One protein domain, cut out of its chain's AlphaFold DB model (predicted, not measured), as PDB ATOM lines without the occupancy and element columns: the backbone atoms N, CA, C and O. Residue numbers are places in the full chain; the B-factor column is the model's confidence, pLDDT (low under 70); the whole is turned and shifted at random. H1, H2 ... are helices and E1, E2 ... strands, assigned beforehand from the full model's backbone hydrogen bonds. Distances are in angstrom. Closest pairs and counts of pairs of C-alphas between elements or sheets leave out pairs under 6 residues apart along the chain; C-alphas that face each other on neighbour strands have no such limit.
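What this domain is: This is residues 10 to 218 of the 542 residues of an uncharacterized protein of uncultured Eubacterium sp (UniProt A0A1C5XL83). A strongly twisted sheet of seven strands makes the body, with helices H1, H4 and H6 covering one face and short H5 on the other. From one end of this body, residues 77 to 98 stick out as a long loop arm that makes much of the length. The 209 printed residues hold seven named helices and seven named strands, in the order E1 H1 H2 E2 H3 E3 H4 E4 H5 E5 E6 H6 E7 H7; the class is mixed, with under half of the residues, 94, in named elements. The sheet is mixed, in the order E4 E1 E3 E2 E5 E6 E7. The whole is compact, with a radius of gyration of the C-alphas of 18.0 A, yet elongated, with spans of 57 by 36 by 35 A.

Where its parts are: The sheet holds E4, residues 130 to 135; E1, 10 to 17, 22.8 A long from C-alpha 10 at (-49.514, -45.961, -40.094); E3, 103 to 112, 23.6 A; E2, 47 to 53, 20.1 A; E5, 152 to 158, 18.9 A; E6, 161 to 164; and E7, 184 to 187. The helices are H1, 26 to 35, 14.3 A; H2, 38 to 42; H3, 57 to 61; H4, 113 to 126, 19.9 A; H5, 147 to 150; H6, 175 to 180; and H7, 214 to 217, ending at C-alpha 217, (-48.884, -29.084, -40.456).

How they stand to each other: E1 and E3 are antiparallel at 158 degrees, with N 14 and O 106 2.8 A apart, within hydrogen-bond range. E3 bends by 74 degrees at residue 109. E5 and E6 form a hairpin, with N 156 and O 163 at 2.9 A. E6 and E7 are parallel at 31 degrees, with N 164 and O 186 at 2.7 A; E6, H6 and E7 form a strand-helix-strand unit, two parallel neighbour strands with a helix between, its crossover right-handed. Two split strand-helix-strand units, whose two strands run the same way but are not neighbours, also have right-handed crossovers: E1, H1 H2, E2, with E3 between the two strands in the sheet, and E3, H4, E4, with E1 between them in the sheet. H4 runs along the strands over E4 and E1, at a height of 9.4 A over the sheet. On the same face, H1 touches H6 at a steep tilt of 43 degrees, closest at the C-alphas of Glu 32 and Thr 177, 5.8 A. H2, on this face too, is over none of the strands. H3, only just, and H7 are not on the sheet, with 4 and 1 pairs of C-alphas within 10 A. Every O i to N i+4 pair is within range in H1, H3 and H6, against 9 of 10 in H4 and 0 of 1 in H2, where 1 of 2 O i to N i+3 pairs is; H5 and H7 are too short for such a pair.

The domain as a whole: The C-alphas farthest apart, of Asp 84 and Asn 198, are 59.1 A apart. The printed part has no cut. The links H3 to E3, E4 to H5 and E7 to H7 are long, with 41, 11 and 26 residues. Mean pLDDT of the printed part is 86.7; residues 77 to 98, 169 to 171 and 195 to 198 are under 70.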
ATOM      1  N   CYS A  10     -48.949 -46.820 -41.127       95.19
ATOM      2  CA  CYS A  10     -49.514 -45.961 -40.094       95.19
ATOM      3  C   CYS A  10     -48.646 -44.727 -39.809       95.19
ATOM      4  O   CYS A  10     -47.502 -44.617 -40.251       95.19
ATOM      5  N   MET A  11     -49.222 -43.790 -39.054       97.44
ATOM      6  CA  MET A  11     -48.529 -42.643 -38.477       97.44
ATOM      7  C   MET A  11     -48.543 -42.777 -36.953       97.44
ATOM      8  O   MET A  11     -49.616 -42.856 -36.345       97.44
ATOM      9  N   VAL A  12     -47.360 -42.836 -36.340       98.25
ATOM     10  CA  VAL A  12     -47.200 -43.093 -34.901       98.25
ATOM     11  C   VAL A  12     -46.116 -42.223 -34.279       98.25
ATOM     12  O   VAL A  12     -45.137 -41.872 -34.934       98.25
ATOM     13  N   ALA A  13     -46.273 -41.918 -32.996       98.31
ATOM     14  CA  ALA A  13     -45.305 -41.192 -32.186       98.31
ATOM     15  C   ALA A  13     -44.742 -42.101 -31.086       98.31
ATOM     16  O   ALA A  13     -45.482 -42.544 -30.205       98.31
ATOM     17  N   PHE A  14     -43.434 -42.356 -31.127       98.31
ATOM     18  CA  PHE A  14     -42.676 -42.990 -30.049       98.31
ATOM     19  C   PHE A  14     -42.269 -41.920 -29.039       98.31
ATOM     20  O   PHE A  14     -41.636 -40.934 -29.416       98.31
ATOM     21  N   ILE A  15     -42.631 -42.100 -27.770       97.12
ATOM     22  CA  ILE A  15     -42.484 -41.060 -26.748       97.12
ATOM     23  C   ILE A  15     -41.498 -41.511 -25.670       97.12
ATOM     24  O   ILE A  15     -41.588 -42.620 -25.136       97.12
ATOM     25  N   PHE A  16     -40.577 -40.618 -25.320       95.81
ATOM     26  CA  PHE A  16     -39.562 -40.817 -24.295       95.81
ATOM     27  C   PHE A  16     -39.639 -39.704 -23.245       95.81
ATOM     28  O   PHE A  16     -39.826 -38.544 -23.583       95.81
ATOM     29  N   ASP A  17     -39.453 -40.043 -21.974       92.94
ATOM     30  CA  ASP A  17     -39.245 -39.088 -20.881       92.94
ATOM     31  C   ASP A  17     -37.769 -38.664 -20.878       92.94
ATOM     32  O   ASP A  17     -36.904 -39.455 -20.477       92.94
ATOM     33  N   SER A  18     -37.467 -37.456 -21.369       91.81
ATOM     34  CA  SER A  18     -36.081 -37.024 -21.607       91.81
ATOM     35  C   SER A  18     -35.245 -37.036 -20.314       91.81
ATOM     36  O   SER A  18     -34.107 -37.508 -20.307       91.81
ATOM     37  N   GLY A  19     -35.860 -36.705 -19.174       88.62
ATOM     38  CA  GLY A  19     -35.238 -36.698 -17.846       88.62
ATOM     39  C   GLY A  19     -34.901 -38.086 -17.285       88.62
ATOM     40  O   GLY A  19     -34.330 -38.208 -16.195       88.62
ATOM     41  N   LYS A  20     -35.263 -39.166 -17.990       90.88
ATOM     42  CA  LYS A  20     -34.860 -40.544 -17.663       90.88
ATOM     43  C   LYS A  20     -33.666 -41.042 -18.478       90.88
ATOM     44  O   LYS A  20     -33.169 -42.131 -18.169       90.88
ATOM     45  N   PHE A  21     -33.183 -40.292 -19.465       90.75
ATOM     46  CA  PHE A  21     -31.903 -40.600 -20.097       90.75
ATOM     47  C   PHE A  21     -30.733 -40.271 -19.164       90.75
ATOM     48  O   PHE A  21     -30.819 -39.423 -18.282       90.75
ATOM     49  N   THR A  22     -29.614 -40.969 -19.355       85.62
ATOM     50  CA  THR A  22     -28.364 -40.733 -18.610       85.62
ATOM     51  C   THR A  22     -27.415 -39.774 -19.333       85.62
ATOM     52  O   THR A  22     -26.283 -39.595 -18.895       85.62
ATOM     53  N   THR A  23     -27.838 -39.213 -20.467       86.88
ATOM     54  CA  THR A  23     -27.050 -38.327 -21.330       86.88
ATOM     55  C   THR A  23     -27.838 -37.055 -21.612       86.88
ATOM     56  O   THR A  23     -29.061 -37.100 -21.716       86.88
ATOM     57  N   VAL A  24     -27.126 -35.937 -21.766       83.62
ATOM     58  CA  VAL A  24     -27.702 -34.661 -22.221       83.62
ATOM     59  C   VAL A  24     -28.046 -34.687 -23.715       83.62
ATOM     60  O   VAL A  24     -28.906 -33.939 -24.155       83.62
ATOM     61  N   PHE A  25     -27.444 -35.603 -24.481       88.00
ATOM     62  CA  PHE A  25     -27.753 -35.869 -25.892       88.00
ATOM     63  C   PHE A  25     -28.846 -36.940 -26.018       88.00
ATOM     64  O   PHE A  25     -28.681 -37.981 -26.659       88.00
ATOM     65  N   TYR A  26     -29.958 -36.746 -25.306       92.31
ATOM     66  CA  TYR A  26     -31.044 -37.729 -25.264       92.31
ATOM     67  C   TYR A  26     -31.727 -37.908 -26.624       92.31
ATOM     68  O   TYR A  26     -32.174 -39.014 -26.927       92.31
ATOM     69  N   GLY A  27     -31.770 -36.853 -27.448       91.56
ATOM     70  CA  GLY A  27     -32.339 -36.899 -28.793       91.56
ATOM     71  C   GLY A  27     -31.609 -37.909 -29.677       91.56
ATOM     72  O   GLY A  27     -32.247 -38.809 -30.222       91.56
ATOM     73  N   ASP A  28     -30.273 -37.825 -29.735       92.06
ATOM     74  CA  ASP A  28     -29.432 -38.777 -30.475       92.06
ATOM     75  C   ASP A  28     -29.692 -40.198 -29.998       92.06
ATOM     76  O   ASP A  28     -29.925 -41.106 -30.796       92.06
ATOM     77  N   LYS A  29     -29.768 -40.384 -28.673       93.19
ATOM     78  CA  LYS A  29     -30.024 -41.704 -28.105       93.19
ATOM     79  C   LYS A  29     -31.405 -42.249 -28.472       93.19
ATOM     80  O   LYS A  29     -31.532 -43.444 -28.741       93.19
ATOM     81  N   GLY A  30     -32.437 -41.408 -28.468       93.19
ATOM     82  CA  GLY A  30     -33.788 -41.776 -28.891       93.19
ATOM     83  C   GLY A  30     -33.827 -42.207 -30.358       93.19
ATOM     84  O   GLY A  30     -34.363 -43.272 -30.670       93.19
ATOM     85  N   VAL A  31     -33.194 -41.430 -31.242       95.62
ATOM     86  CA  VAL A  31     -33.097 -41.727 -32.680       95.62
ATOM     87  C   VAL A  31     -32.293 -43.007 -32.929       95.62
ATOM     88  O   VAL A  31     -32.777 -43.906 -33.618       95.62
ATOM     89  N   GLU A  32     -31.123 -43.158 -32.302       95.06
ATOM     90  CA  GLU A  32     -30.280 -44.362 -32.363       95.06
ATOM     91  C   GLU A  32     -31.085 -45.620 -32.003       95.06
ATOM     92  O   GLU A  32     -31.052 -46.640 -32.700       95.06
ATOM     93  N   LEU A  33     -31.842 -45.549 -30.904       95.19
ATOM     94  CA  LEU A  33     -32.652 -46.655 -30.408       95.19
ATOM     95  C   LEU A  33     -33.776 -47.049 -31.367       95.19
ATOM     96  O   LEU A  33     -34.138 -48.224 -31.379       95.19
ATOM     97  N   ILE A  34     -34.317 -46.123 -32.159       96.19
ATOM     98  CA  ILE A  34     -35.302 -46.421 -33.207       96.19
ATOM     99  C   ILE A  34     -34.602 -47.052 -34.417       96.19
ATOM    100  O   ILE A  34     -34.933 -48.181 -34.800       96.19
ATOM    101  N   LEU A  35     -33.577 -46.379 -34.956       95.88
ATOM    102  CA  LEU A  35     -32.887 -46.753 -36.199       95.88
ATOM    103  C   LEU A  35     -32.169 -48.107 -36.136       95.88
ATOM    104  O   LEU A  35     -31.934 -48.729 -37.170       95.88
ATOM    105  N   LYS A  36     -31.900 -48.623 -34.933       93.62
ATOM    106  CA  LYS A  36     -31.409 -49.990 -34.708       93.62
ATOM    107  C   LYS A  36     -32.323 -51.098 -35.232       93.62
ATOM    108  O   LYS A  36     -31.924 -52.257 -35.197       93.62
ATOM    109  N   GLU A  37     -33.576 -50.819 -35.599       95.44
ATOM    110  CA  GLU A  37     -34.463 -51.830 -36.192       95.44
ATOM    111  C   GLU A  37     -34.122 -52.056 -37.678       95.44
ATOM    112  O   GLU A  37     -34.475 -51.228 -38.520       95.44
ATOM    113  N   PRO A  38     -33.489 -53.189 -38.048       91.81
ATOM    114  CA  PRO A  38     -33.062 -53.430 -39.427       91.81
ATOM    115  C   PRO A  38     -34.238 -53.612 -40.394       91.81
ATOM    116  O   PRO A  38     -34.039 -53.592 -41.607       91.81
ATOM    117  N   GLY A  39     -35.453 -53.845 -39.884       93.81
ATOM    118  CA  GLY A  39     -36.668 -53.881 -40.690       93.81
ATOM    119  C   GLY A  39     -37.025 -52.549 -41.352       93.81
ATOM    120  O   GLY A  39     -37.661 -52.586 -42.398       93.81
ATOM    121  N   LEU A  40     -36.565 -51.410 -40.817       95.75
ATOM    122  CA  LEU A  40     -36.857 -50.082 -41.373       95.75
ATOM    123  C   LEU A  40     -36.361 -49.924 -42.819       95.75
ATOM    124  O   LEU A  40     -37.078 -49.373 -43.645       95.75
ATOM    125  N   LYS A  41     -35.206 -50.514 -43.158       94.81
ATOM    126  CA  LYS A  41     -34.639 -50.516 -44.523       94.81
ATOM    127  C   LYS A  41     -35.444 -51.330 -45.539       94.81
ATOM    128  O   LYS A  41     -35.123 -51.342 -46.716       94.81
ATOM    129  N   ARG A  42     -36.426 -52.108 -45.074       93.19
ATOM    130  CA  ARG A  42     -37.297 -52.950 -45.909       93.19
ATOM    131  C   ARG A  42     -38.756 -52.502 -45.856       93.19
ATOM    132  O   ARG A  42     -39.615 -53.246 -46.323       93.19
ATOM    133  N   ASN A  43     -39.034 -51.347 -45.249       94.50
ATOM    134  CA  ASN A  43     -40.371 -50.770 -45.244       94.50
ATOM    135  C   ASN A  43     -40.789 -50.474 -46.691       94.50
ATOM    136  O   ASN A  43     -39.989 -49.958 -47.465       94.50
ATOM    137  N   GLN A  44     -42.017 -50.828 -47.067       91.12
ATOM    138  CA  GLN A  44     -42.463 -50.706 -48.463       91.12
ATOM    139  C   GLN A  44     -42.582 -49.261 -48.944       91.12
ATOM    140  O   GLN A  44     -42.382 -48.988 -50.126       91.12
ATOM    141  N   SER A  45     -42.930 -48.361 -48.029       93.81
ATOM    142  CA  SER A  45     -43.085 -46.938 -48.291       93.81
ATOM    143  C   SER A  45     -41.887 -46.168 -47.742       93.81
ATOM    144  O   SER A  45     -41.284 -46.557 -46.740       93.81
ATOM    145  N   LYS A  46     -41.564 -45.033 -48.357       96.00
ATOM    146  CA  LYS A  46     -40.640 -44.067 -47.763       96.00
ATOM    147  C   LYS A  46     -41.210 -43.577 -46.433       96.00
ATOM    148  O   LYS A  46     -42.296 -43.003 -46.403       96.00
ATOM    149  N   ILE A  47     -40.444 -43.729 -45.359       98.12
ATOM    150  CA  ILE A  47     -40.833 -43.264 -44.028       98.12
ATOM    151  C   ILE A  47     -40.405 -41.812 -43.873       98.12
ATOM    152  O   ILE A  47     -39.239 -41.495 -44.101       98.12
ATOM    153  N   VAL A  48     -41.302 -40.936 -43.420       98.12
ATOM    154  CA  VAL A  48     -40.916 -39.575 -43.013       98.12
ATOM    155  C   VAL A  48     -40.840 -39.482 -41.496       98.12
ATOM    156  O   VAL A  48     -41.753 -39.920 -40.797       98.12
ATOM    157  N   VAL A  49     -39.748 -38.910 -40.992       98.19
ATOM    158  CA  VAL A  49     -39.460 -38.804 -39.563       98.19
ATOM    159  C   VAL A  49     -39.485 -37.344 -39.123       98.19
ATOM    160  O   VAL A  49     -38.816 -36.482 -39.705       98.19
ATOM    161  N   SER A  50     -40.253 -37.078 -38.069       97.69
ATOM    162  CA  SER A  50     -40.234 -35.803 -37.349       97.69
ATOM    163  C   SER A  50     -39.848 -36.039 -35.894       97.69
ATOM    164  O   SER A  50     -40.179 -37.078 -35.325       97.69
ATOM    165  N   LEU A  51     -39.134 -35.104 -35.283       96.62
ATOM    166  CA  LEU A  51     -38.577 -35.273 -33.946       96.62
ATOM    167  C   LEU A  51     -38.517 -33.953 -33.180       96.62
ATOM    168  O   LEU A  51     -38.573 -32.874 -33.772       96.62
ATOM    169  N   GLY A  52     -38.433 -34.043 -31.856       95.75
ATOM    170  CA  GLY A  52     -38.306 -32.876 -30.990       95.75
ATOM    171  C   GLY A  52     -38.939 -33.060 -29.619       95.75
ATOM    172  O   GLY A  52     -39.615 -34.055 -29.344       95.75
ATOM    173  N   ASP A  53     -38.705 -32.070 -28.767       94.81
ATOM    174  CA  ASP A  53     -39.309 -31.974 -27.444       94.81
ATOM    175  C   ASP A  53     -40.695 -31.334 -27.521       94.81
ATOM    176  O   ASP A  53     -40.919 -30.363 -28.248       94.81
ATOM    177  N   ILE A  54     -41.631 -31.846 -26.723       94.50
ATOM    178  CA  ILE A  54     -42.950 -31.236 -26.565       94.50
ATOM    179  C   ILE A  54     -42.960 -30.382 -25.300       94.50
ATOM    180  O   ILE A  54     -43.150 -30.879 -24.190       94.50
ATOM    181  N   PHE A  55     -42.826 -29.069 -25.475       90.06
ATOM    182  CA  PHE A  55     -42.825 -28.083 -24.388       90.06
ATOM    183  C   PHE A  55     -44.237 -27.763 -23.860       90.06
ATOM    184  O   PHE A  55     -44.658 -26.607 -23.816       90.06
ATOM    185  N   LYS A  56     -44.999 -28.795 -23.470       87.00
ATOM    186  CA  LYS A  56     -46.350 -28.665 -22.892       87.00
ATOM    187  C   LYS A  56     -46.376 -29.213 -21.475       87.00
ATOM    188  O   LYS A  56     -46.349 -30.427 -21.271       87.00
ATOM    189  N   GLN A  57     -46.472 -28.314 -20.498       82.88
ATOM    190  CA  GLN A  57     -46.459 -28.672 -19.077       82.88
ATOM    191  C   GLN A  57     -47.580 -29.657 -18.718       82.88
ATOM    192  O   GLN A  57     -47.382 -30.543 -17.887       82.88
ATOM    193  N   GLU A  58     -48.745 -29.561 -19.365       85.00
ATOM    194  CA  GLU A  58     -49.861 -30.469 -19.107       85.00
ATOM    195  C   GLU A  58     -49.534 -31.914 -19.491       85.00
ATOM    196  O   GLU A  58     -49.980 -32.824 -18.802       85.00
ATOM    197  N   MET A  59     -48.730 -32.129 -20.539       86.94
ATOM    198  CA  MET A  59     -48.301 -33.463 -20.970       86.94
ATOM    199  C   MET A  59     -47.290 -34.075 -19.994       86.94
ATOM    200  O   MET A  59     -47.294 -35.288 -19.785       86.94
ATOM    201  N   CYS A  60     -46.459 -33.238 -19.361       84.56
ATOM    202  CA  CYS A  60     -45.563 -33.663 -18.287       84.56
ATOM    203  C   CYS A  60     -46.346 -34.100 -17.050       84.56
ATOM    204  O   CYS A  60     -45.993 -35.102 -16.433       84.56
ATOM    205  N   VAL A  61     -47.410 -33.373 -16.690       82.19
ATOM    206  CA  VAL A  61     -48.267 -33.731 -15.549       82.19
ATOM    207  C   VAL A  61     -49.106 -34.963 -15.854       82.19
ATOM    208  O   VAL A  61     -49.285 -35.792 -14.969       82.19
ATOM    209  N   ASP A  62     -49.627 -35.076 -17.075       85.06
ATOM    210  CA  ASP A  62     -50.508 -36.158 -17.491       85.06
ATOM    211  C   ASP A  62     -50.539 -36.318 -19.013       85.06
ATOM    212  O   ASP A  62     -51.125 -35.520 -19.747       85.06
ATOM    213  N   ILE A  63     -49.939 -37.405 -19.493       87.25
ATOM    214  CA  ILE A  63     -49.862 -37.708 -20.924       87.25
ATOM    215  C   ILE A  63     -51.165 -38.303 -21.481       87.25
ATOM    216  O   ILE A  63     -51.368 -38.309 -22.695       87.25
ATOM    217  N   SER A  64     -52.069 -38.794 -20.623       86.38
ATOM    218  CA  SER A  64     -53.291 -39.504 -21.042       86.38
ATOM    219  C   SER A  64     -54.126 -38.736 -22.075       86.38
ATOM    220  O   SER A  64     -54.506 -39.329 -23.090       86.38
ATOM    221  N   PRO A  65     -54.351 -37.419 -21.915       88.75
ATOM    222  CA  PRO A  65     -55.151 -36.654 -22.860       88.75
ATOM    223  C   PRO A  65     -54.444 -36.383 -24.192       88.75
ATOM    224  O   PRO A  65     -55.088 -35.938 -25.138       88.75
ATOM    225  N   PHE A  66     -53.146 -36.663 -24.308       91.62
ATOM    226  CA  PHE A  66     -52.357 -36.450 -25.525       91.62
ATOM    227  C   PHE A  66     -52.287 -37.703 -26.411       91.62
ATOM    228  O   PHE A  66     -52.018 -37.583 -27.601       91.62
ATOM    229  N   VAL A  67     -52.599 -38.888 -25.870       90.75
ATOM    230  CA  VAL A  67     -52.454 -40.176 -26.575       90.75
ATOM    231  C   VAL A  67     -53.790 -40.724 -27.074       90.75
ATOM    232  O   VAL A  67     -54.819 -40.566 -26.417       90.75
ATOM    233  N   ILE A  68     -53.808 -41.384 -28.224       90.56
ATOM    234  CA  ILE A  68     -54.973 -42.125 -28.729       90.56
ATOM    235  C   ILE A  68     -54.869 -43.561 -28.225       90.56
ATOM    236  O   ILE A  68     -53.871 -44.218 -28.492       90.56
ATOM    237  N   ARG A  69     -55.878 -44.044 -27.488       85.94
ATOM    238  CA  ARG A  69     -55.904 -45.388 -26.879       85.94
ATOM    239  C   ARG A  69     -56.511 -46.430 -27.822       85.94
ATOM    240  O   ARG A  69     -57.584 -46.965 -27.557       85.94
ATOM    241  N   ASP A  70     -55.849 -46.670 -28.944       89.00
ATOM    242  CA  ASP A  70     -56.197 -47.749 -29.871       89.00
ATOM    243  C   ASP A  70     -55.295 -48.983 -29.677       89.00
ATOM    244  O   ASP A  70     -54.524 -49.070 -28.722       89.00
ATOM    245  N   GLU A  71     -55.386 -49.955 -30.589       89.50
ATOM    246  CA  GLU A  71     -54.605 -51.199 -30.541       89.50
ATOM    247  C   GLU A  71     -53.083 -51.003 -30.666       89.50
ATOM    248  O   GLU A  71     -52.326 -51.932 -30.369       89.50
ATOM    249  N   LEU A  72     -52.624 -49.839 -31.139       92.56
ATOM    250  CA  LEU A  72     -51.200 -49.516 -31.243       92.56
ATOM    251  C   LEU A  72     -50.678 -48.836 -29.981       92.56
ATOM    252  O   LEU A  72     -49.477 -48.882 -29.736       92.56
ATOM    253  N   CYS A  73     -51.544 -48.225 -29.174       93.56
ATOM    254  CA  CYS A  73     -51.123 -47.488 -27.995       93.56
ATOM    255  C   CYS A  73     -50.558 -48.402 -26.903       93.56
ATOM    256  O   CYS A  73     -51.289 -49.163 -26.268       93.56
ATOM    257  N   SER A  74     -49.264 -48.271 -26.614       94.19
ATOM    258  CA  SER A  74     -48.598 -49.005 -25.528       94.19
ATOM    259  C   SER A  74     -48.364 -48.160 -24.274       94.19
ATOM    260  O   SER A  74     -48.013 -48.699 -23.221       94.19
ATOM    261  N   ILE A  75     -48.611 -46.846 -24.350       89.75
ATOM    262  CA  ILE A  75     -48.409 -45.917 -23.235       89.75
ATOM    263  C   ILE A  75     -49.362 -46.260 -22.089       89.75
ATOM    264  O   ILE A  75     -50.582 -46.098 -22.172       89.75
ATOM    265  N   LYS A  76     -48.778 -46.690 -20.970       76.75
ATOM    266  CA  LYS A  76     -49.487 -46.921 -19.712       76.75
ATOM    267  C   LYS A  76     -49.244 -45.735 -18.795       76.75
ATOM    268  O   LYS A  76     -48.238 -45.681 -18.099       76.75
ATOM    269  N   TRP A  77     -50.177 -44.789 -18.771       68.12
ATOM    270  CA  TRP A  77     -50.146 -43.745 -17.752       68.12
ATOM    271  C   TRP A  77     -50.682 -44.292 -16.435       68.12
ATOM    272  O   TRP A  77     -51.857 -44.644 -16.359       68.12
ATOM    273  N   GLU A  78     -49.848 -44.396 -15.410       59.59
ATOM    274  CA  GLU A  78     -50.295 -44.682 -14.049       59.59
ATOM    275  C   GLU A  78     -50.149 -43.395 -13.237       59.59
ATOM    276  O   GLU A  78     -49.022 -42.918 -13.090       59.59
ATOM    277  N   PRO A  79     -51.249 -42.797 -12.737       54.47
ATOM    278  CA  PRO A  79     -51.117 -41.694 -11.798       54.47
ATOM    279  C   PRO A  79     -50.282 -42.204 -10.624       54.47
ATOM    280  O   PRO A  79     -50.590 -43.255 -10.058       54.47
ATOM    281  N   VAL A  80     -49.188 -41.507 -10.306       52.12
ATOM    282  CA  VAL A  80     -48.326 -41.886  -9.186       52.12
ATOM    283  C   VAL A  80     -49.171 -41.834  -7.922       52.12
ATOM    284  O   VAL A  80     -49.537 -40.761  -7.449       52.12
ATOM    285  N   ILE A  81     -49.507 -43.017  -7.411       48.19
ATOM    286  CA  ILE A  81     -50.208 -43.186  -6.147       48.19
ATOM    287  C   ILE A  81     -49.218 -42.733  -5.079       48.19
ATOM    288  O   ILE A  81     -48.256 -43.451  -4.804       48.19
ATOM    289  N   SER A  82     -49.427 -41.547  -4.506       43.69
ATOM    290  CA  SER A  82     -48.657 -41.102  -3.346       43.69
ATOM    291  C   SER A  82     -48.763 -42.180  -2.272       43.69
ATOM    292  O   SER A  82     -49.870 -42.527  -1.838       43.69
ATOM    293  N   SER A  83     -47.631 -42.743  -1.862       42.19
ATOM    294  CA  SER A  83     -47.605 -43.502  -0.619       42.19
ATOM    295  C   SER A  83     -47.634 -42.498   0.538       42.19
ATOM    296  O   SER A  83     -47.199 -41.362   0.370       42.19
ATOM    297  N   ASP A  84     -48.105 -42.889   1.725       42.34
ATOM    298  CA  ASP A  84     -48.163 -42.015   2.918       42.34
ATOM    299  C   ASP A  84     -46.776 -41.484   3.395       42.34
ATOM    300  O   ASP A  84     -46.656 -40.950   4.495       42.34
ATOM    301  N   ARG A  85     -45.698 -41.662   2.612       38.44
ATOM    302  CA  ARG A  85     -44.296 -41.378   2.955       38.44
ATOM    303  C   ARG A  85     -43.556 -40.447   1.984       38.44
ATOM    304  O   ARG A  85     -42.333 -40.393   2.043       38.44
ATOM    305  N   ASP A  86     -44.258 -39.685   1.151       40.72
ATOM    306  CA  ASP A  86     -43.630 -38.773   0.179       40.72
ATOM    307  C   ASP A  86     -43.608 -37.299   0.650       40.72
ATOM    308  O   ASP A  86     -43.889 -36.380  -0.117       40.72
ATOM    309  N   PHE A  87     -43.261 -37.064   1.922       43.12
ATOM    310  CA  PHE A  87     -42.811 -35.744   2.391       43.12
ATOM    311  C   PHE A  87     -41.291 -35.672   2.219       43.12
ATOM    312  O   PHE A  87     -40.576 -36.544   2.718       43.12
ATOM    313  N   ASP A  88     -40.783 -34.656   1.520       41.03
ATOM    314  CA  ASP A  88     -39.352 -34.363   1.587       41.03
ATOM    315  C   ASP A  88     -38.986 -33.732   2.943       41.03
ATOM    316  O   ASP A  88     -39.843 -33.385   3.760       41.03
ATOM    317  N   SER A  89     -37.685 -33.614   3.211       39.59
ATOM    318  CA  SER A  89     -37.145 -33.048   4.455       39.59
ATOM    319  C   SER A  89     -37.523 -31.582   4.703       39.59
ATOM    320  O   SER A  89     -37.223 -31.069   5.780       39.59
ATOM    321  N   GLU A  90     -38.165 -30.916   3.740       44.56
ATOM    322  CA  GLU A  90     -38.625 -29.527   3.831       44.56
ATOM    323  C   GLU A  90     -40.147 -29.415   4.032       44.56
ATOM    324  O   GLU A  90     -40.675 -28.311   4.164       44.56
ATOM    325  N   GLY A  91     -40.862 -30.543   4.125       36.03
ATOM    326  CA  GLY A  91     -42.308 -30.557   4.349       36.03
ATOM    327  C   GLY A  91     -43.119 -30.114   3.130       36.03
ATOM    328  O   GLY A  91     -44.302 -29.795   3.275       36.03
ATOM    329  N   ILE A  92     -42.512 -30.104   1.939       37.62
ATOM    330  CA  ILE A  92     -43.197 -29.792   0.689       37.62
ATOM    331  C   ILE A  92     -43.872 -31.070   0.182       37.62
ATOM    332  O   ILE A  92     -43.276 -32.147   0.088       37.62
ATOM    333  N   PHE A  93     -45.162 -30.953  -0.120       34.00
ATOM    334  CA  PHE A  93     -45.981 -32.023  -0.673       34.00
ATOM    335  C   PHE A  93     -45.507 -32.304  -2.113       34.00
ATOM    336  O   PHE A  93     -45.910 -31.616  -3.048       34.00
ATOM    337  N   ASN A  94     -44.619 -33.288  -2.308       36.47
ATOM    338  CA  ASN A  94     -44.164 -33.715  -3.640       36.47
ATOM    339  C   ASN A  94     -45.218 -34.611  -4.293       36.47
ATOM    340  O   ASN A  94     -45.034 -35.816  -4.485       36.47
ATOM    341  N   VAL A  95     -46.357 -34.016  -4.619       38.56
ATOM    342  CA  VAL A  95     -47.395 -34.689  -5.382       38.56
ATOM    343  C   VAL A  95     -47.143 -34.486  -6.862       38.56
ATOM    344  O   VAL A  95     -46.886 -33.376  -7.312       38.56
ATOM    345  N   HIS A  96     -47.242 -35.596  -7.593       47.53
ATOM    346  CA  HIS A  96     -46.885 -35.795  -8.995       47.53
ATOM    347  C   HIS A  96     -45.400 -36.070  -9.212       47.53
ATOM    348  O   HIS A  96     -44.573 -35.168  -9.281       47.53
ATOM    349  N   ARG A  97     -45.057 -37.324  -9.502       55.75
ATOM    350  CA  ARG A  97     -44.003 -37.526 -10.496       55.75
ATOM    351  C   ARG A  97     -44.683 -37.898 -11.787       55.75
ATOM    352  O   ARG A  97     -44.848 -39.072 -12.090       55.75
ATOM    353  N   GLY A  98     -45.131 -36.868 -12.497       69.00
ATOM    354  CA  GLY A  98     -45.374 -37.012 -13.918       69.00
ATOM    355  C   GLY A  98     -44.076 -37.385 -14.646       69.00
ATOM    356  O   GLY A  98     -43.216 -38.098 -14.118       69.00
ATOM    357  N   LEU A  99     -43.895 -36.918 -15.870       80.19
ATOM    358  CA  LEU A  99     -42.610 -37.094 -16.546       80.19
ATOM    359  C   LEU A  99     -41.501 -36.370 -15.765       80.19
ATOM    360  O   LEU A  99     -41.758 -35.341 -15.135       80.19
ATOM    361  N   LYS A 100     -40.282 -36.929 -15.750       84.31
ATOM    362  CA  LYS A 100     -39.140 -36.278 -15.083       84.31
ATOM    363  C   LYS A 100     -38.739 -34.984 -15.785       84.31
ATOM    364  O   LYS A 100     -38.195 -34.105 -15.127       84.31
ATOM    365  N   ASP A 101     -38.977 -34.912 -17.088       86.38
ATOM    366  CA  ASP A 101     -38.749 -33.740 -17.926       86.38
ATOM    367  C   ASP A 101     -39.703 -33.779 -19.143       86.38
ATOM    368  O   ASP A 101     -40.572 -34.657 -19.237       86.38
ATOM    369  N   PHE A 102     -39.590 -32.821 -20.062       90.50
ATOM    370  CA  PHE A 102     -40.393 -32.763 -21.280       90.50
ATOM    371  C   PHE A 102     -40.233 -34.028 -22.134       90.50
ATOM    372  O   PHE A 102     -39.133 -34.564 -22.263       90.50
ATOM    373  N   PRO A 103     -41.318 -34.542 -22.735       93.81
ATOM    374  CA  PRO A 103     -41.201 -35.717 -23.569       93.81
ATOM    375  C   PRO A 103     -40.483 -35.385 -24.880       93.81
ATOM    376  O   PRO A 103     -40.899 -34.480 -25.606       93.81
ATOM    377  N   PHE A 104     -39.466 -36.182 -25.203       96.25
ATOM    378  CA  PHE A 104     -38.870 -36.232 -26.534       96.25
ATOM    379  C   PHE A 104     -39.652 -37.230 -27.386       96.25
ATOM    380  O   PHE A 104     -39.945 -38.348 -26.942       96.25
ATOM    381  N   VAL A 105     -39.997 -36.847 -28.610       97.81
ATOM    382  CA  VAL A 105     -40.831 -37.654 -29.501       97.81
ATOM    383  C   VAL A 105     -40.098 -37.949 -30.802       97.81
ATOM    384  O   VAL A 105     -39.483 -37.065 -31.391       97.81
ATOM    385  N   VAL A 106     -40.234 -39.188 -31.278       98.25
ATOM    386  CA  VAL A 106     -39.901 -39.590 -32.649       98.25
ATOM    387  C   VAL A 106     -41.196 -40.000 -33.346       98.25
ATOM    388  O   VAL A 106     -41.786 -41.038 -33.040       98.25
ATOM    389  N   LEU A 107     -41.661 -39.162 -34.262       98.50
ATOM    390  CA  LEU A 107     -42.830 -39.386 -35.101       98.50
ATOM    391  C   LEU A 107     -42.398 -40.049 -36.406       98.50
ATOM    392  O   LEU A 107     -41.480 -39.565 -37.066       98.50
ATOM    393  N   MET A 108     -43.082 -41.121 -36.795       98.38
ATOM    394  CA  MET A 108     -42.840 -41.830 -38.048       98.38
ATOM    395  C   MET A 108     -44.140 -41.929 -38.841       98.38
ATOM    396  O   MET A 108     -45.153 -42.416 -38.337       98.38
ATOM    397  N   GLU A 109     -44.093 -41.457 -40.078       98.00
ATOM    398  CA  GLU A 109     -45.164 -41.553 -41.065       98.00
ATOM    399  C   GLU A 109     -44.848 -42.656 -42.069       98.00
ATOM    400  O   GLU A 109     -43.689 -42.830 -42.439       98.00
ATOM    401  N   ASP A 110     -45.884 -43.355 -42.526       97.31
ATOM    402  CA  ASP A 110     -45.799 -44.453 -43.494       97.31
ATOM    403  C   ASP A 110     -44.969 -45.662 -43.018       97.31
ATOM    404  O   ASP A 110     -44.347 -46.367 -43.812       97.31
ATOM    405  N   ILE A 111     -44.956 -45.923 -41.707       97.38
ATOM    406  CA  ILE A 111     -44.294 -47.101 -41.128       97.38
ATOM    407  C   ILE A 111     -45.256 -48.293 -41.058       97.38
ATOM    408  O   ILE A 111     -46.409 -48.157 -40.645       97.38
ATOM    409  N   GLU A 112     -44.776 -49.490 -41.403       96.44
ATOM    410  CA  GLU A 112     -45.553 -50.722 -41.264       96.44
ATOM    411  C   GLU A 112     -45.892 -51.016 -39.787       96.44
ATOM    412  O   GLU A 112     -45.017 -51.062 -38.914       96.44
ATOM    413  N   VAL A 113     -47.160 -51.336 -39.504       95.75
ATOM    414  CA  VAL A 113     -47.646 -51.676 -38.148       95.75
ATOM    415  C   VAL A 113     -46.824 -52.781 -37.463       95.75
ATOM    416  O   VAL A 113     -46.599 -52.734 -36.251       95.75
ATOM    417  N   ASP A 114     -46.347 -53.777 -38.214       94.81
ATOM    418  CA  ASP A 114     -45.529 -54.860 -37.656       94.81
ATOM    419  C   ASP A 114     -44.153 -54.375 -37.185       94.81
ATOM    420  O   ASP A 114     -43.615 -54.904 -36.207       94.81
ATOM    421  N   LEU A 115     -43.578 -53.369 -37.855       96.31
ATOM    422  CA  LEU A 115     -42.335 -52.732 -37.421       96.31
ATOM    423  C   LEU A 115     -42.570 -51.913 -36.155       96.31
ATOM    424  O   LEU A 115     -41.797 -52.055 -35.209       96.31
ATOM    425  N   VAL A 116     -43.674 -51.162 -36.081       97.38
ATOM    426  CA  VAL A 116     -44.057 -50.420 -34.867       97.38
ATOM    427  C   VAL A 116     -44.118 -51.350 -33.656       97.38
ATOM    428  O   VAL A 116     -43.457 -51.096 -32.651       97.38
ATOM    429  N   LYS A 117     -44.829 -52.480 -33.769       96.44
ATOM    430  CA  LYS A 117     -44.958 -53.466 -32.681       96.44
ATOM    431  C   LYS A 117     -43.617 -54.085 -32.272       96.44
ATOM    432  O   LYS A 117     -43.402 -54.368 -31.092       96.44
ATOM    433  N   LYS A 118     -42.708 -54.319 -33.226       96.50
ATOM    434  CA  LYS A 118     -41.355 -54.835 -32.943       96.50
ATOM    435  C   LYS A 118     -40.510 -53.810 -32.190       96.50
ATOM    436  O   LYS A 118     -39.906 -54.169 -31.178       96.50
ATOM    437  N   ILE A 119     -40.501 -52.563 -32.662       97.81
ATOM    438  CA  ILE A 119     -39.774 -51.453 -32.037       97.81
ATOM    439  C   ILE A 119     -40.300 -51.228 -30.620       97.81
ATOM    440  O   ILE A 119     -39.515 -51.266 -29.677       97.81
ATOM    441  N   ASP A 120     -41.616 -51.095 -30.456       97.75
ATOM    442  CA  ASP A 120     -42.269 -50.876 -29.163       97.75
ATOM    443  C   ASP A 120     -41.899 -51.958 -28.135       97.75
ATOM    444  O   ASP A 120     -41.404 -51.666 -27.042       97.75
ATOM    445  N   LYS A 121     -42.024 -53.234 -28.526       97.00
ATOM    446  CA  LYS A 121     -41.661 -54.373 -27.673       97.00
ATOM    447  C   LYS A 121     -40.184 -54.360 -27.271       97.00
ATOM    448  O   LYS A 121     -39.863 -54.711 -26.134       97.00
ATOM    449  N   ARG A 122     -39.283 -54.001 -28.191       97.12
ATOM    450  CA  ARG A 122     -37.844 -53.888 -27.908       97.12
ATOM    451  C   ARG A 122     -37.572 -52.738 -26.942       97.12
ATOM    452  O   ARG A 122     -36.899 -52.938 -25.937       97.12
ATOM    453  N   LEU A 123     -38.108 -51.551 -27.216       96.94
ATOM    454  CA  LEU A 123     -37.838 -50.359 -26.416       96.94
ATOM    455  C   LEU A 123     -38.366 -50.482 -24.988       96.94
ATOM    456  O   LEU A 123     -37.653 -50.102 -24.063       96.94
ATOM    457  N   HIS A 124     -39.530 -51.102 -24.778       95.50
ATOM    458  CA  HIS A 124     -40.016 -51.399 -23.427       95.50
ATOM    459  C   HIS A 124     -39.068 -52.298 -22.620       95.50
ATOM    460  O   HIS A 124     -39.048 -52.221 -21.392       95.50
ATOM    461  N   LYS A 125     -38.285 -53.152 -23.289       94.19
ATOM    462  CA  LYS A 125     -37.284 -54.005 -22.643       94.19
ATOM    463  C   LYS A 125     -35.964 -53.265 -22.408       94.19
ATOM    464  O   LYS A 125     -35.359 -53.426 -21.349       94.19
ATOM    465  N   ASP A 126     -35.532 -52.474 -23.385       93.12
ATOM    466  CA  ASP A 126     -34.149 -51.998 -23.470       93.12
ATOM    467  C   ASP A 126     -33.973 -50.525 -23.043       93.12
ATOM    468  O   ASP A 126     -32.848 -50.094 -22.785       93.12
ATOM    469  N   CYS A 127     -35.053 -49.740 -22.928       93.50
ATOM    470  CA  CYS A 127     -34.992 -48.308 -22.629       93.50
ATOM    471  C   CYS A 127     -35.944 -47.902 -21.494       93.50
ATOM    472  O   CYS A 127     -37.156 -47.827 -21.665       93.50
ATOM    473  N   LYS A 128     -35.385 -47.533 -20.334       91.31
ATOM    474  CA  LYS A 128     -36.173 -47.030 -19.190       91.31
ATOM    475  C   LYS A 128     -36.839 -45.673 -19.438       91.31
ATOM    476  O   LYS A 128     -37.784 -45.333 -18.731       91.31
ATOM    477  N   ALA A 129     -36.308 -44.883 -20.370       93.25
ATOM    478  CA  ALA A 129     -36.868 -43.582 -20.727       93.25
ATOM    479  C   ALA A 129     -38.081 -43.709 -21.658       93.25
ATOM    480  O   ALA A 129     -38.883 -42.786 -21.733       93.25
ATOM    481  N   TYR A 130     -38.244 -44.844 -22.340       95.50
ATOM    482  CA  TYR A 130     -39.343 -45.065 -23.268       95.50
ATOM    483  C   TYR A 130     -40.678 -45.224 -22.532       95.50
ATOM    484  O   TYR A 130     -40.829 -46.090 -21.667       95.50
ATOM    485  N   LEU A 131     -41.647 -44.380 -22.884       93.56
ATOM    486  CA  LEU A 131     -42.993 -44.385 -22.307       93.56
ATOM    487  C   LEU A 131     -43.943 -45.305 -23.074       93.56
ATOM    488  O   LEU A 131     -44.854 -45.877 -22.476       93.56
ATOM    489  N   GLY A 132     -43.731 -45.429 -24.383       95.81
ATOM    490  CA  GLY A 132     -44.586 -46.177 -25.292       95.81
ATOM    491  C   GLY A 132     -44.781 -45.448 -26.621       95.81
ATOM    492  O   GLY A 132     -44.166 -44.413 -26.891       95.81
ATOM    493  N   VAL A 133     -45.675 -45.993 -27.434       97.56
ATOM    494  CA  VAL A 133     -46.089 -45.450 -28.725       97.56
ATOM    495  C   VAL A 133     -47.578 -45.105 -28.696       97.56
ATOM    496  O   VAL A 133     -48.351 -45.708 -27.949       97.56
ATOM    497  N   THR A 134     -47.983 -44.124 -29.497       96.88
ATOM    498  CA  THR A 134     -49.390 -43.792 -29.760       96.88
ATOM    499  C   THR A 134     -49.599 -43.498 -31.241       96.88
ATOM    500  O   THR A 134     -48.679 -43.043 -31.925       96.88
ATOM    501  N   SER A 135     -50.795 -43.778 -31.753       96.56
ATOM    502  CA  SER A 135     -51.181 -43.399 -33.109       96.56
ATOM    503  C   SER A 135     -51.483 -41.906 -33.217       96.56
ATOM    504  O   SER A 135     -51.766 -41.229 -32.224       96.56
ATOM    505  N   ILE A 136     -51.421 -41.393 -34.445       96.56
ATOM    506  CA  ILE A 136     -51.790 -40.017 -34.770       96.56
ATOM    507  C   ILE A 136     -53.064 -39.998 -35.611       96.56
ATOM    508  O   ILE A 136     -53.149 -40.639 -36.657       96.56
ATOM    509  N   ASP A 137     -54.030 -39.194 -35.173       93.25
ATOM    510  CA  ASP A 137     -55.177 -38.786 -35.977       93.25
ATOM    511  C   ASP A 137     -54.900 -37.405 -36.579       93.25
ATOM    512  O   ASP A 137     -54.956 -36.378 -35.896       93.25
ATOM    513  N   VAL A 138     -54.575 -37.390 -37.872       92.38
ATOM    514  CA  VAL A 138     -54.241 -36.168 -38.618       92.38
ATOM    515  C   VAL A 138     -55.426 -35.212 -38.767       92.38
ATOM    516  O   VAL A 138     -55.216 -34.005 -38.908       92.38
ATOM    517  N   GLU A 139     -56.655 -35.726 -38.679       90.94
ATOM    518  CA  GLU A 139     -57.889 -34.944 -38.794       90.94
ATOM    519  C   GLU A 139     -58.389 -34.433 -37.434       90.94
ATOM    520  O   GLU A 139     -59.379 -33.690 -37.360       90.94
ATOM    521  N   SER A 140     -57.703 -34.797 -36.345       91.12
ATOM    522  CA  SER A 140     -58.102 -34.400 -35.004       91.12
ATOM    523  C   SER A 140     -58.092 -32.882 -34.843       91.12
ATOM    524  O   SER A 140     -57.119 -32.189 -35.154       91.12
ATOM    525  N   LYS A 141     -59.187 -32.361 -34.284       91.81
ATOM    526  CA  LYS A 141     -59.333 -30.944 -33.929       91.81
ATOM    527  C   LYS A 141     -59.059 -30.663 -32.451       91.81
ATOM    528  O   LYS A 141     -59.086 -29.500 -32.047       91.81
ATOM    529  N   ASP A 142     -58.778 -31.698 -31.657       90.50
ATOM    530  CA  ASP A 142     -58.343 -31.541 -30.270       90.50
ATOM    531  C   ASP A 142     -56.889 -31.057 -30.269       90.50
ATOM    532  O   ASP A 142     -56.006 -31.669 -30.874       90.50
ATOM    533  N   GLN A 143     -56.622 -29.928 -29.614       89.75
ATOM    534  CA  GLN A 143     -55.280 -29.340 -29.599       89.75
ATOM    535  C   GLN A 143     -54.234 -30.251 -28.940       89.75
ATOM    536  O   GLN A 143     -53.052 -30.173 -29.277       89.75
ATOM    537  N   ARG A 144     -54.650 -31.129 -28.022       90.62
ATOM    538  CA  ARG A 144     -53.752 -32.049 -27.313       90.62
ATOM    539  C   ARG A 144     -53.335 -33.210 -28.201       90.62
ATOM    540  O   ARG A 144     -52.170 -33.577 -28.178       90.62
ATOM    541  N   LYS A 145     -54.233 -33.721 -29.049       92.81
ATOM    542  CA  LYS A 145     -53.924 -34.775 -30.036       92.81
ATOM    543  C   LYS A 145     -53.140 -34.254 -31.250       92.81
ATOM    544  O   LYS A 145     -52.646 -35.038 -32.051       92.81
ATOM    545  N   GLN A 146     -52.999 -32.934 -31.375       94.31
ATOM    546  CA  GLN A 146     -52.220 -32.266 -32.421       94.31
ATOM    547  C   GLN A 146     -50.775 -31.939 -31.999       94.31
ATOM    548  O   GLN A 146     -50.094 -31.225 -32.726       94.31
ATOM    549  N   PHE A 147     -50.286 -32.444 -30.854       94.69
ATOM    550  CA  PHE A 147     -48.931 -32.152 -30.349       94.69
ATOM    551  C   PHE A 147     -47.815 -32.438 -31.364       94.69
ATOM    552  O   PHE A 147     -46.798 -31.758 -31.373       94.69
ATOM    553  N   TRP A 148     -48.021 -33.415 -32.250       95.19
ATOM    554  CA  TRP A 148     -47.073 -33.796 -33.296       95.19
ATOM    555  C   TRP A 148     -46.765 -32.661 -34.286       95.19
ATOM    556  O   TRP A 148     -45.739 -32.712 -34.958       95.19
ATOM    557  N   LYS A 149     -47.613 -31.626 -34.366       95.06
ATOM    558  CA  LYS A 149     -47.392 -30.434 -35.202       95.06
ATOM    559  C   LYS A 149     -46.287 -29.514 -34.672       95.06
ATOM    560  O   LYS A 149     -45.819 -28.665 -35.422       95.06
ATOM    561  N   ASP A 150     -45.869 -29.686 -33.417       93.94
ATOM    562  CA  ASP A 150     -44.739 -28.956 -32.826       93.94
ATOM    563  C   ASP A 150     -43.379 -29.580 -33.205       93.94
ATOM    564  O   ASP A 150     -42.334 -28.996 -32.928       93.94
ATOM    565  N   LEU A 151     -43.377 -30.770 -33.820       95.31
ATOM    566  CA  LEU A 151     -42.157 -31.509 -34.141       95.31
ATOM    567  C   LEU A 151     -41.477 -30.977 -35.402       95.31
ATOM    568  O   LEU A 151     -42.122 -30.587 -36.378       95.31
ATOM    569  N   ILE A 152     -40.149 -31.055 -35.406       93.44
ATOM    570  CA  ILE A 152     -39.333 -30.700 -36.561       93.44
ATOM    571  C   ILE A 152     -39.322 -31.894 -37.503       93.44
ATOM    572  O   ILE A 152     -38.879 -32.985 -37.156       93.44
ATOM    573  N   ARG A 153     -39.819 -31.687 -38.718       93.44
ATOM    574  CA  ARG A 153     -39.735 -32.671 -39.795       93.44
ATOM    575  C   ARG A 153     -38.290 -32.707 -40.291       93.44
ATOM    576  O   ARG A 153     -37.849 -31.733 -40.894       93.44
ATOM    577  N   SER A 154     -37.565 -33.793 -40.024       94.81
ATOM    578  CA  SER A 154     -36.094 -33.795 -40.092       94.81
ATOM    579  C   SER A 154     -35.508 -34.603 -41.246       94.81
ATOM    580  O   SER A 154     -34.577 -34.134 -41.895       94.81
ATOM    581  N   PHE A 155     -36.013 -35.808 -41.515       96.56
ATOM    582  CA  PHE A 155     -35.473 -36.660 -42.581       96.56
ATOM    583  C   PHE A 155     -36.481 -37.704 -43.067       96.56
ATOM    584  O   PHE A 155     -37.512 -37.940 -42.432       96.56
ATOM    585  N   SER A 156     -36.175 -38.361 -44.186       97.75
ATOM    586  CA  SER A 156     -36.881 -39.555 -44.658       97.75
ATOM    587  C   SER A 156     -35.954 -40.746 -44.853       97.75
ATOM    588  O   SER A 156     -34.788 -40.569 -45.203       97.75
ATOM    589  N   LEU A 157     -36.494 -41.951 -44.689       97.56
ATOM    590  CA  LEU A 157     -35.803 -43.223 -44.895       97.56
ATOM    591  C   LEU A 157     -36.442 -43.984 -46.059       97.56
ATOM    592  O   LEU A 157     -37.660 -44.178 -46.072       97.56
ATOM    593  N   GLU A 158     -35.623 -44.432 -47.004       95.44
ATOM    594  CA  GLU A 158     -36.026 -45.282 -48.128       95.44
ATOM    595  C   GLU A 158     -34.864 -46.222 -48.465       95.44
ATOM    596  O   GLU A 158     -33.748 -45.770 -48.722       95.44
ATOM    597  N   ASP A 159     -35.101 -47.534 -48.400       93.44
ATOM    598  CA  ASP A 159     -34.059 -48.558 -48.517       93.44
ATOM    599  C   ASP A 159     -32.864 -48.306 -47.562       93.44
ATOM    600  O   ASP A 159     -33.015 -48.284 -46.339       93.44
ATOM    601  N   GLU A 160     -31.658 -48.117 -48.103       95.38
ATOM    602  CA  GLU A 160     -30.439 -47.798 -47.345       95.38
ATOM    603  C   GLU A 160     -30.116 -46.295 -47.334       95.38
ATOM    604  O   GLU A 160     -29.046 -45.896 -46.870       95.38
ATOM    605  N   ILE A 161     -31.026 -45.453 -47.827       96.94
ATOM    606  CA  ILE A 161     -30.834 -44.012 -47.982       96.94
ATOM    607  C   ILE A 161     -31.616 -43.267 -46.898       96.94
ATOM    608  O   ILE A 161     -32.817 -43.462 -46.709       96.94
ATOM    609  N   CYS A 162     -30.926 -42.366 -46.207       97.25
ATOM    610  CA  CYS A 162     -31.532 -41.340 -45.376       97.25
ATOM    611  C   CYS A 162     -31.383 -39.987 -46.076       97.25
ATOM    612  O   CYS A 162     -30.268 -39.539 -46.334       97.25
ATOM    613  N   THR A 163     -32.503 -39.338 -46.388       96.88
ATOM    614  CA  THR A 163     -32.517 -37.977 -46.942       96.88
ATOM    615  C   THR A 163     -32.855 -36.988 -45.835       96.88
ATOM    616  O   THR A 163     -34.004 -36.918 -45.402       96.88
ATOM    617  N   VAL A 164     -31.863 -36.235 -45.377       96.31
ATOM    618  CA  VAL A 164     -32.005 -35.128 -44.429       96.31
ATOM    619  C   VAL A 164     -32.598 -33.920 -45.149       96.31
ATOM    620  O   VAL A 164     -32.276 -33.624 -46.303       96.31
ATOM    621  N   PHE A 165     -33.519 -33.242 -44.476       93.25
ATOM    622  CA  PHE A 165     -34.226 -32.087 -45.008       93.25
ATOM    623  C   PHE A 165     -33.445 -30.811 -44.702       93.25
ATOM    624  O   PHE A 165     -33.278 -30.456 -43.537       93.25
ATOM    625  N   GLY A 166     -32.991 -30.120 -45.746       89.50
ATOM    626  CA  GLY A 166     -32.174 -28.917 -45.620       89.50
ATOM    627  C   GLY A 166     -30.943 -28.953 -46.514       89.50
ATOM    628  O   GLY A 166     -30.775 -29.852 -47.342       89.50
ATOM    629  N   GLU A 167     -30.089 -27.951 -46.347       84.88
ATOM    630  CA  GLU A 167     -28.762 -27.917 -46.958       84.88
ATOM    631  C   GLU A 167     -27.773 -28.781 -46.164       84.88
ATOM    632  O   GLU A 167     -28.050 -29.174 -45.030       84.88
ATOM    633  N   ASP A 168     -26.630 -29.097 -46.779       82.25
ATOM    634  CA  ASP A 168     -25.513 -29.765 -46.104       82.25
ATOM    635  C   ASP A 168     -24.920 -28.810 -45.059       82.25
ATOM    636  O   ASP A 168     -24.092 -27.942 -45.352       82.25
ATOM    637  N   GLU A 169     -25.436 -28.912 -43.839       69.81
ATOM    638  CA  GLU A 169     -24.987 -28.135 -42.698       69.81
ATOM    639  C   GLU A 169     -23.873 -28.896 -41.985       69.81
ATOM    640  O   GLU A 169     -24.073 -29.992 -41.457       69.81
ATOM    641  N   ALA A 170     -22.692 -28.277 -41.902       59.41
ATOM    642  CA  ALA A 170     -21.627 -28.789 -41.056       59.41
ATOM    643  C   ALA A 170     -22.162 -28.932 -39.618       59.41
ATOM    644  O   ALA A 170     -22.392 -27.926 -38.942       59.41
ATOM    645  N   ASN A 171     -22.303 -30.182 -39.160       65.88
ATOM    646  CA  ASN A 171     -22.804 -30.609 -37.845       65.88
ATOM    647  C   ASN A 171     -24.330 -30.803 -37.705       65.88
ATOM    648  O   ASN A 171     -24.877 -30.511 -36.637       65.88
ATOM    649  N   TYR A 172     -25.027 -31.353 -38.708       83.81
ATOM    650  CA  TYR A 172     -26.370 -31.899 -38.467       83.81
ATOM    651  C   TYR A 172     -26.333 -32.935 -37.328       83.81
ATOM    652  O   TYR A 172     -25.639 -33.949 -37.407       83.81
ATOM    653  N   MET A 173     -27.099 -32.668 -36.265       85.06
ATOM    654  CA  MET A 173     -26.983 -33.351 -34.967       85.06
ATOM    655  C   MET A 173     -27.038 -34.883 -35.075       85.06
ATOM    656  O   MET A 173     -26.235 -35.570 -34.455       85.06
ATOM    657  N   TYR A 174     -27.923 -35.416 -35.924       91.25
ATOM    658  CA  TYR A 174     -28.172 -36.858 -36.020       91.25
ATOM    659  C   TYR A 174     -27.356 -37.571 -37.109       91.25
ATOM    660  O   TYR A 174     -27.532 -38.777 -37.300       91.25
ATOM    661  N   GLU A 175     -26.496 -36.867 -37.854       92.50
ATOM    662  CA  GLU A 175     -25.809 -37.428 -39.028       92.50
ATOM    663  C   GLU A 175     -24.968 -38.664 -38.677       92.50
ATOM    664  O   GLU A 175     -25.070 -39.699 -39.342       92.50
ATOM    665  N   GLU A 176     -24.167 -38.577 -37.614       92.06
ATOM    666  CA  GLU A 176     -23.314 -39.676 -37.157       92.06
ATOM    667  C   GLU A 176     -24.156 -40.882 -36.725       92.06
ATOM    668  O   GLU A 176     -23.934 -41.995 -37.200       92.06
ATOM    669  N   THR A 177     -25.213 -40.646 -35.942       94.31
ATOM    670  CA  THR A 177     -26.143 -41.697 -35.489       94.31
ATOM    671  C   THR A 177     -26.810 -42.425 -36.664       94.31
ATOM    672  O   THR A 177     -26.970 -43.649 -36.645       94.31
ATOM    673  N   ILE A 178     -27.189 -41.696 -37.716       95.19
ATOM    674  CA  ILE A 178     -27.798 -42.270 -38.924       95.19
ATOM    675  C   ILE A 178     -26.780 -43.122 -39.700       95.19
ATOM    676  O   ILE A 178     -27.108 -44.235 -40.132       95.19
ATOM    677  N   LYS A 179     -25.540 -42.637 -39.852       94.75
ATOM    678  CA  LYS A 179     -24.453 -43.384 -40.509       94.75
ATOM    679  C   LYS A 179     -24.092 -44.654 -39.742       94.75
ATOM    680  O   LYS A 179     -23.920 -45.703 -40.361       94.75
ATOM    681  N   GLU A 180     -24.046 -44.600 -38.414       94.88
ATOM    682  CA  GLU A 180     -23.798 -45.767 -37.555       94.88
ATOM    683  C   GLU A 180     -24.908 -46.826 -37.654       94.88
ATOM    684  O   GLU A 180     -24.634 -48.025 -37.570       94.88
ATOM    685  N   ALA A 181     -26.154 -46.417 -37.918       94.56
ATOM    686  CA  ALA A 181     -27.252 -47.333 -38.255       94.56
ATOM    687  C   ALA A 181     -27.136 -47.930 -39.683       94.56
ATOM    688  O   ALA A 181     -27.947 -48.766 -40.110       94.56
ATOM    689  N   GLY A 182     -26.102 -47.541 -40.433       95.06
ATOM    690  CA  GLY A 182     -25.753 -48.058 -41.751       95.06
ATOM    691  C   GLY A 182     -26.586 -47.467 -42.882       95.06
ATOM    692  O   GLY A 182     -26.874 -48.194 -43.834       95.06
ATOM    693  N   TYR A 183     -27.041 -46.221 -42.755       96.69
ATOM    694  CA  TYR A 183     -27.676 -45.485 -43.849       96.69
ATOM    695  C   TYR A 183     -26.664 -44.590 -44.568       96.69
ATOM    696  O   TYR A 183     -25.752 -44.032 -43.952       96.69
ATOM    697  N   GLN A 184     -26.861 -44.416 -45.870       96.31
ATOM    698  CA  GLN A 184     -26.202 -43.380 -46.657       96.31
ATOM    699  C   GLN A 184     -26.958 -42.066 -46.459       96.31
ATOM    700  O   GLN A 184     -28.167 -42.011 -46.680       96.31
ATOM    701  N   VAL A 185     -26.261 -41.020 -46.015       95.56
ATOM    702  CA  VAL A 185     -26.871 -39.713 -45.740       95.56
ATOM    703  C   VAL A 185     -26.779 -38.830 -46.977       95.56
ATOM    704  O   VAL A 185     -25.697 -38.621 -47.519       95.56
ATOM    705  N   HIS A 186     -27.925 -38.303 -47.394       95.19
ATOM    706  CA  HIS A 186     -28.071 -37.307 -48.448       95.19
ATOM    707  C   HIS A 186     -28.842 -36.106 -47.911       95.19
ATOM    708  O   HIS A 186     -29.674 -36.258 -47.022       95.19
ATOM    709  N   TYR A 187     -28.617 -34.933 -48.489       94.88
ATOM    710  CA  TYR A 187     -29.369 -33.718 -48.188       94.88
ATOM    711  C   TYR A 187     -30.271 -33.378 -49.372       94.88
ATOM    712  O   TYR A 187     -29.837 -33.487 -50.522       94.88
ATOM    713  N   ASP A 188     -31.522 -32.986 -49.120       93.19
ATOM    714  CA  ASP A 188     -32.420 -32.587 -50.211       93.19
ATOM    715  C   ASP A 188     -32.072 -31.210 -50.804       93.19
ATOM    716  O   ASP A 188     -32.464 -30.927 -51.937       93.19
ATOM    717  N   GLY A 189     -31.298 -30.388 -50.085       90.06
ATOM    718  CA  GLY A 189     -30.853 -29.064 -50.521       90.06
ATOM    719  C   GLY A 189     -31.994 -28.053 -50.630       90.06
ATOM    720  O   GLY A 189     -31.888 -27.078 -51.372       90.06
ATOM    721  N   LEU A 190     -33.123 -28.315 -49.964       89.00
ATOM    722  CA  LEU A 190     -34.329 -27.497 -50.057       89.00
ATOM    723  C   LEU A 190     -34.464 -26.604 -48.816       89.00
ATOM    724  O   LEU A 190     -34.085 -27.008 -47.714       89.00
ATOM    725  N   PRO A 191     -35.046 -25.400 -48.952       84.44
ATOM    726  CA  PRO A 191     -35.160 -24.466 -47.840       84.44
ATOM    727  C   PRO A 191     -36.013 -25.045 -46.708       84.44
ATOM    728  O   PRO A 191     -37.083 -25.616 -46.934       84.44
ATOM    729  N   ASN A 192     -35.551 -24.850 -45.471       78.81
ATOM    730  CA  ASN A 192     -36.264 -25.285 -44.270       78.81
ATOM    731  C   ASN A 192     -37.485 -24.416 -43.957       78.81
ATOM    732  O   ASN A 192     -38.483 -24.925 -43.445       78.81
ATOM    733  N   ASN A 193     -37.457 -23.134 -44.337       75.88
ATOM    734  CA  ASN A 193     -38.629 -22.276 -44.243       75.88
ATOM    735  C   ASN A 193     -39.608 -22.560 -45.396       75.88
ATOM    736  O   ASN A 193     -39.501 -22.029 -46.502       75.88
ATOM    737  N   LEU A 194     -40.591 -23.415 -45.119       70.19
ATOM    738  CA  LEU A 194     -41.613 -23.820 -46.086       70.19
ATOM    739  C   LEU A 194     -42.553 -22.671 -46.498       70.19
ATOM    740  O   LEU A 194     -43.156 -22.749 -47.569       70.19
ATOM    741  N   GLU A 195     -42.685 -21.613 -45.686       65.56
ATOM    742  CA  GLU A 195     -43.517 -20.447 -46.024       65.56
ATOM    743  C   GLU A 195     -42.826 -19.529 -47.043       65.56
ATOM    744  O   GLU A 195     -43.478 -19.035 -47.964       65.56
ATOM    745  N   GLU A 196     -41.501 -19.387 -46.963       60.34
ATOM    746  CA  GLU A 196     -40.699 -18.644 -47.949       60.34
ATOM    747  C   GLU A 196     -40.735 -19.285 -49.344       60.34
ATOM    748  O   GLU A 196     -40.599 -18.598 -50.356       60.34
ATOM    749  N   ALA A 197     -40.998 -20.593 -49.423       61.41
ATOM    750  CA  ALA A 197     -41.089 -21.308 -50.691       61.41
ATOM    751  C   ALA A 197     -42.343 -20.953 -51.523       61.41
ATOM    752  O   ALA A 197     -42.439 -21.418 -52.662       61.41
ATOM    753  N   ASN A 198     -43.300 -20.165 -50.996       64.62
ATOM    754  CA  ASN A 198     -44.555 -19.765 -51.667       64.62
ATOM    755  C   ASN A 198     -45.325 -20.948 -52.299       64.62
ATOM    756  O   ASN A 198     -45.974 -20.826 -53.341       64.62
ATOM    757  N   ARG A 199     -45.245 -22.131 -51.678       75.31
ATOM    758  CA  ARG A 199     -45.877 -23.366 -52.157       75.31
ATOM    759  C   ARG A 199     -47.012 -23.787 -51.231       75.31
ATOM    760  O   ARG A 199     -46.982 -23.544 -50.035       75.31
ATOM    761  N   ALA A 200     -48.016 -24.455 -51.797       84.31
ATOM    762  CA  ALA A 200     -49.083 -25.092 -51.018       84.31
ATOM    763  C   ALA A 200     -48.712 -26.525 -50.583       84.31
ATOM    764  O   ALA A 200     -49.104 -26.982 -49.507       84.31
ATOM    765  N   ASN A 201     -47.946 -27.226 -51.425       89.94
ATOM    766  CA  ASN A 201     -47.515 -28.605 -51.210       89.94
ATOM    767  C   ASN A 201     -46.093 -28.648 -50.640       89.94
ATOM    768  O   ASN A 201     -45.255 -27.819 -50.998       89.94
ATOM    769  N   LEU A 202     -45.817 -29.654 -49.812       90.81
ATOM    770  CA  LEU A 202     -44.461 -29.988 -49.378       90.81
ATOM    771  C   LEU A 202     -43.620 -30.471 -50.568       90.81
ATOM    772  O   LEU A 202     -44.157 -30.917 -51.583       90.81
ATOM    773  N   PHE A 203     -42.296 -30.416 -50.447       91.31
ATOM    774  CA  PHE A 203     -41.401 -31.063 -51.409       91.31
ATOM    775  C   PHE A 203     -41.582 -32.584 -51.381       91.31
ATOM    776  O   PHE A 203     -41.848 -33.144 -50.322       91.31
ATOM    777  N   SER A 204     -41.429 -33.262 -52.524       91.25
ATOM    778  CA  SER A 204     -41.662 -34.712 -52.636       91.25
ATOM    779  C   SER A 204     -40.811 -35.530 -51.663       91.25
ATOM    780  O   SER A 204     -41.302 -36.512 -51.118       91.25
ATOM    781  N   THR A 205     -39.580 -35.094 -51.377       91.88
ATOM    782  CA  THR A 205     -38.694 -35.679 -50.354       91.88
ATOM    783  C   THR A 205     -39.329 -35.646 -48.962       91.88
ATOM    784  O   THR A 205     -39.248 -36.624 -48.226       91.88
ATOM    785  N   ARG A 206     -40.090 -34.592 -48.651       92.69
ATOM    786  CA  ARG A 206     -40.727 -34.345 -47.349       92.69
ATOM    787  C   ARG A 206     -42.190 -34.805 -47.267       92.69
ATOM    788  O   ARG A 206     -42.761 -34.773 -46.182       92.69
ATOM    789  N   GLN A 207     -42.818 -35.214 -48.369       94.81
ATOM    790  CA  GLN A 207     -44.206 -35.708 -48.377       94.81
ATOM    791  C   GLN A 207     -44.315 -37.148 -47.860       94.81
ATOM    792  O   GLN A 207     -43.422 -37.955 -48.114       94.81
ATOM    793  N   SER A 208     -45.433 -37.456 -47.206       95.44
ATOM    794  CA  SER A 208     -45.892 -38.810 -46.861       95.44
ATOM    795  C   SER A 208     -47.290 -39.060 -47.446       95.44
ATOM    796  O   SER A 208     -47.898 -38.155 -48.038       95.44
ATOM    797  N   SER A 209     -47.835 -40.264 -47.274       95.06
ATOM    798  CA  SER A 209     -49.223 -40.564 -47.647       95.06
ATOM    799  C   SER A 209     -50.241 -39.767 -46.814       95.06
ATOM    800  O   SER A 209     -51.318 -39.435 -47.313       95.06
ATOM    801  N   TYR A 210     -49.869 -39.389 -45.586       95.00
ATOM    802  CA  TYR A 210     -50.691 -38.617 -44.654       95.00
ATOM    803  C   TYR A 210     -50.590 -37.107 -44.885       95.00
ATOM    804  O   TYR A 210     -51.600 -36.398 -44.874       95.00
ATOM    805  N   ILE A 211     -49.372 -36.604 -45.098       95.38
ATOM    806  CA  ILE A 211     -49.059 -35.175 -45.112       95.38
ATOM    807  C   ILE A 211     -48.419 -34.801 -46.451       95.38
ATOM    808  O   ILE A 211     -47.247 -35.071 -46.723       95.38
ATOM    809  N   GLN A 212     -49.198 -34.108 -47.278       94.56
ATOM    810  CA  GLN A 212     -48.779 -33.634 -48.600       94.56
ATOM    811  C   GLN A 212     -48.689 -32.105 -48.670       94.56
ATOM    812  O   GLN A 212     -47.943 -31.554 -49.485       94.56
ATOM    813  N   LYS A 213     -49.449 -31.404 -47.822       92.75
ATOM    814  CA  LYS A 213     -49.626 -29.947 -47.858       92.75
ATOM    815  C   LYS A 213     -49.115 -29.286 -46.589       92.75
ATOM    816  O   LYS A 213     -49.339 -29.783 -45.490       92.75
ATOM    817  N   ILE A 214     -48.551 -28.087 -46.734       89.88
ATOM    818  CA  ILE A 214     -48.072 -27.276 -45.600       89.88
ATOM    819  C   ILE A 214     -49.223 -26.940 -44.641       89.88
ATOM    820  O   ILE A 214     -49.047 -26.941 -43.428       89.88
ATOM    821  N   ALA A 215     -50.435 -26.729 -45.163       90.81
ATOM    822  CA  ALA A 215     -51.614 -26.454 -44.343       90.81
ATOM    823  C   ALA A 215     -51.959 -27.583 -43.349       90.81
ATOM    824  O   ALA A 215     -52.522 -27.293 -42.298       90.81
ATOM    825  N   GLN A 216     -51.605 -28.843 -43.641       92.94
ATOM    826  CA  GLN A 216     -51.865 -29.975 -42.737       92.94
ATOM    827  C   GLN A 216     -50.964 -29.945 -41.492       92.94
ATOM    828  O   GLN A 216     -51.350 -30.460 -40.445       92.94
ATOM    829  N   LEU A 217     -49.802 -29.289 -41.580       91.75
ATOM    830  CA  LEU A 217     -48.884 -29.084 -40.456       91.75
ATOM    831  C   LEU A 217     -49.340 -27.952 -39.520       91.75
ATOM    832  O   LEU A 217     -48.819 -27.815 -38.421       91.75
ATOM    833  N   LYS A 218     -50.324 -27.134 -39.921       91.75
ATOM    834  CA  LYS A 218     -50.820 -26.016 -39.104       91.75
ATOM    835  C   LYS A 218     -51.876 -26.489 -38.109       91.75
ATOM    836  O   LYS A 218     -52.712 -27.337 -38.426       91.75
TER     837      LYS A 218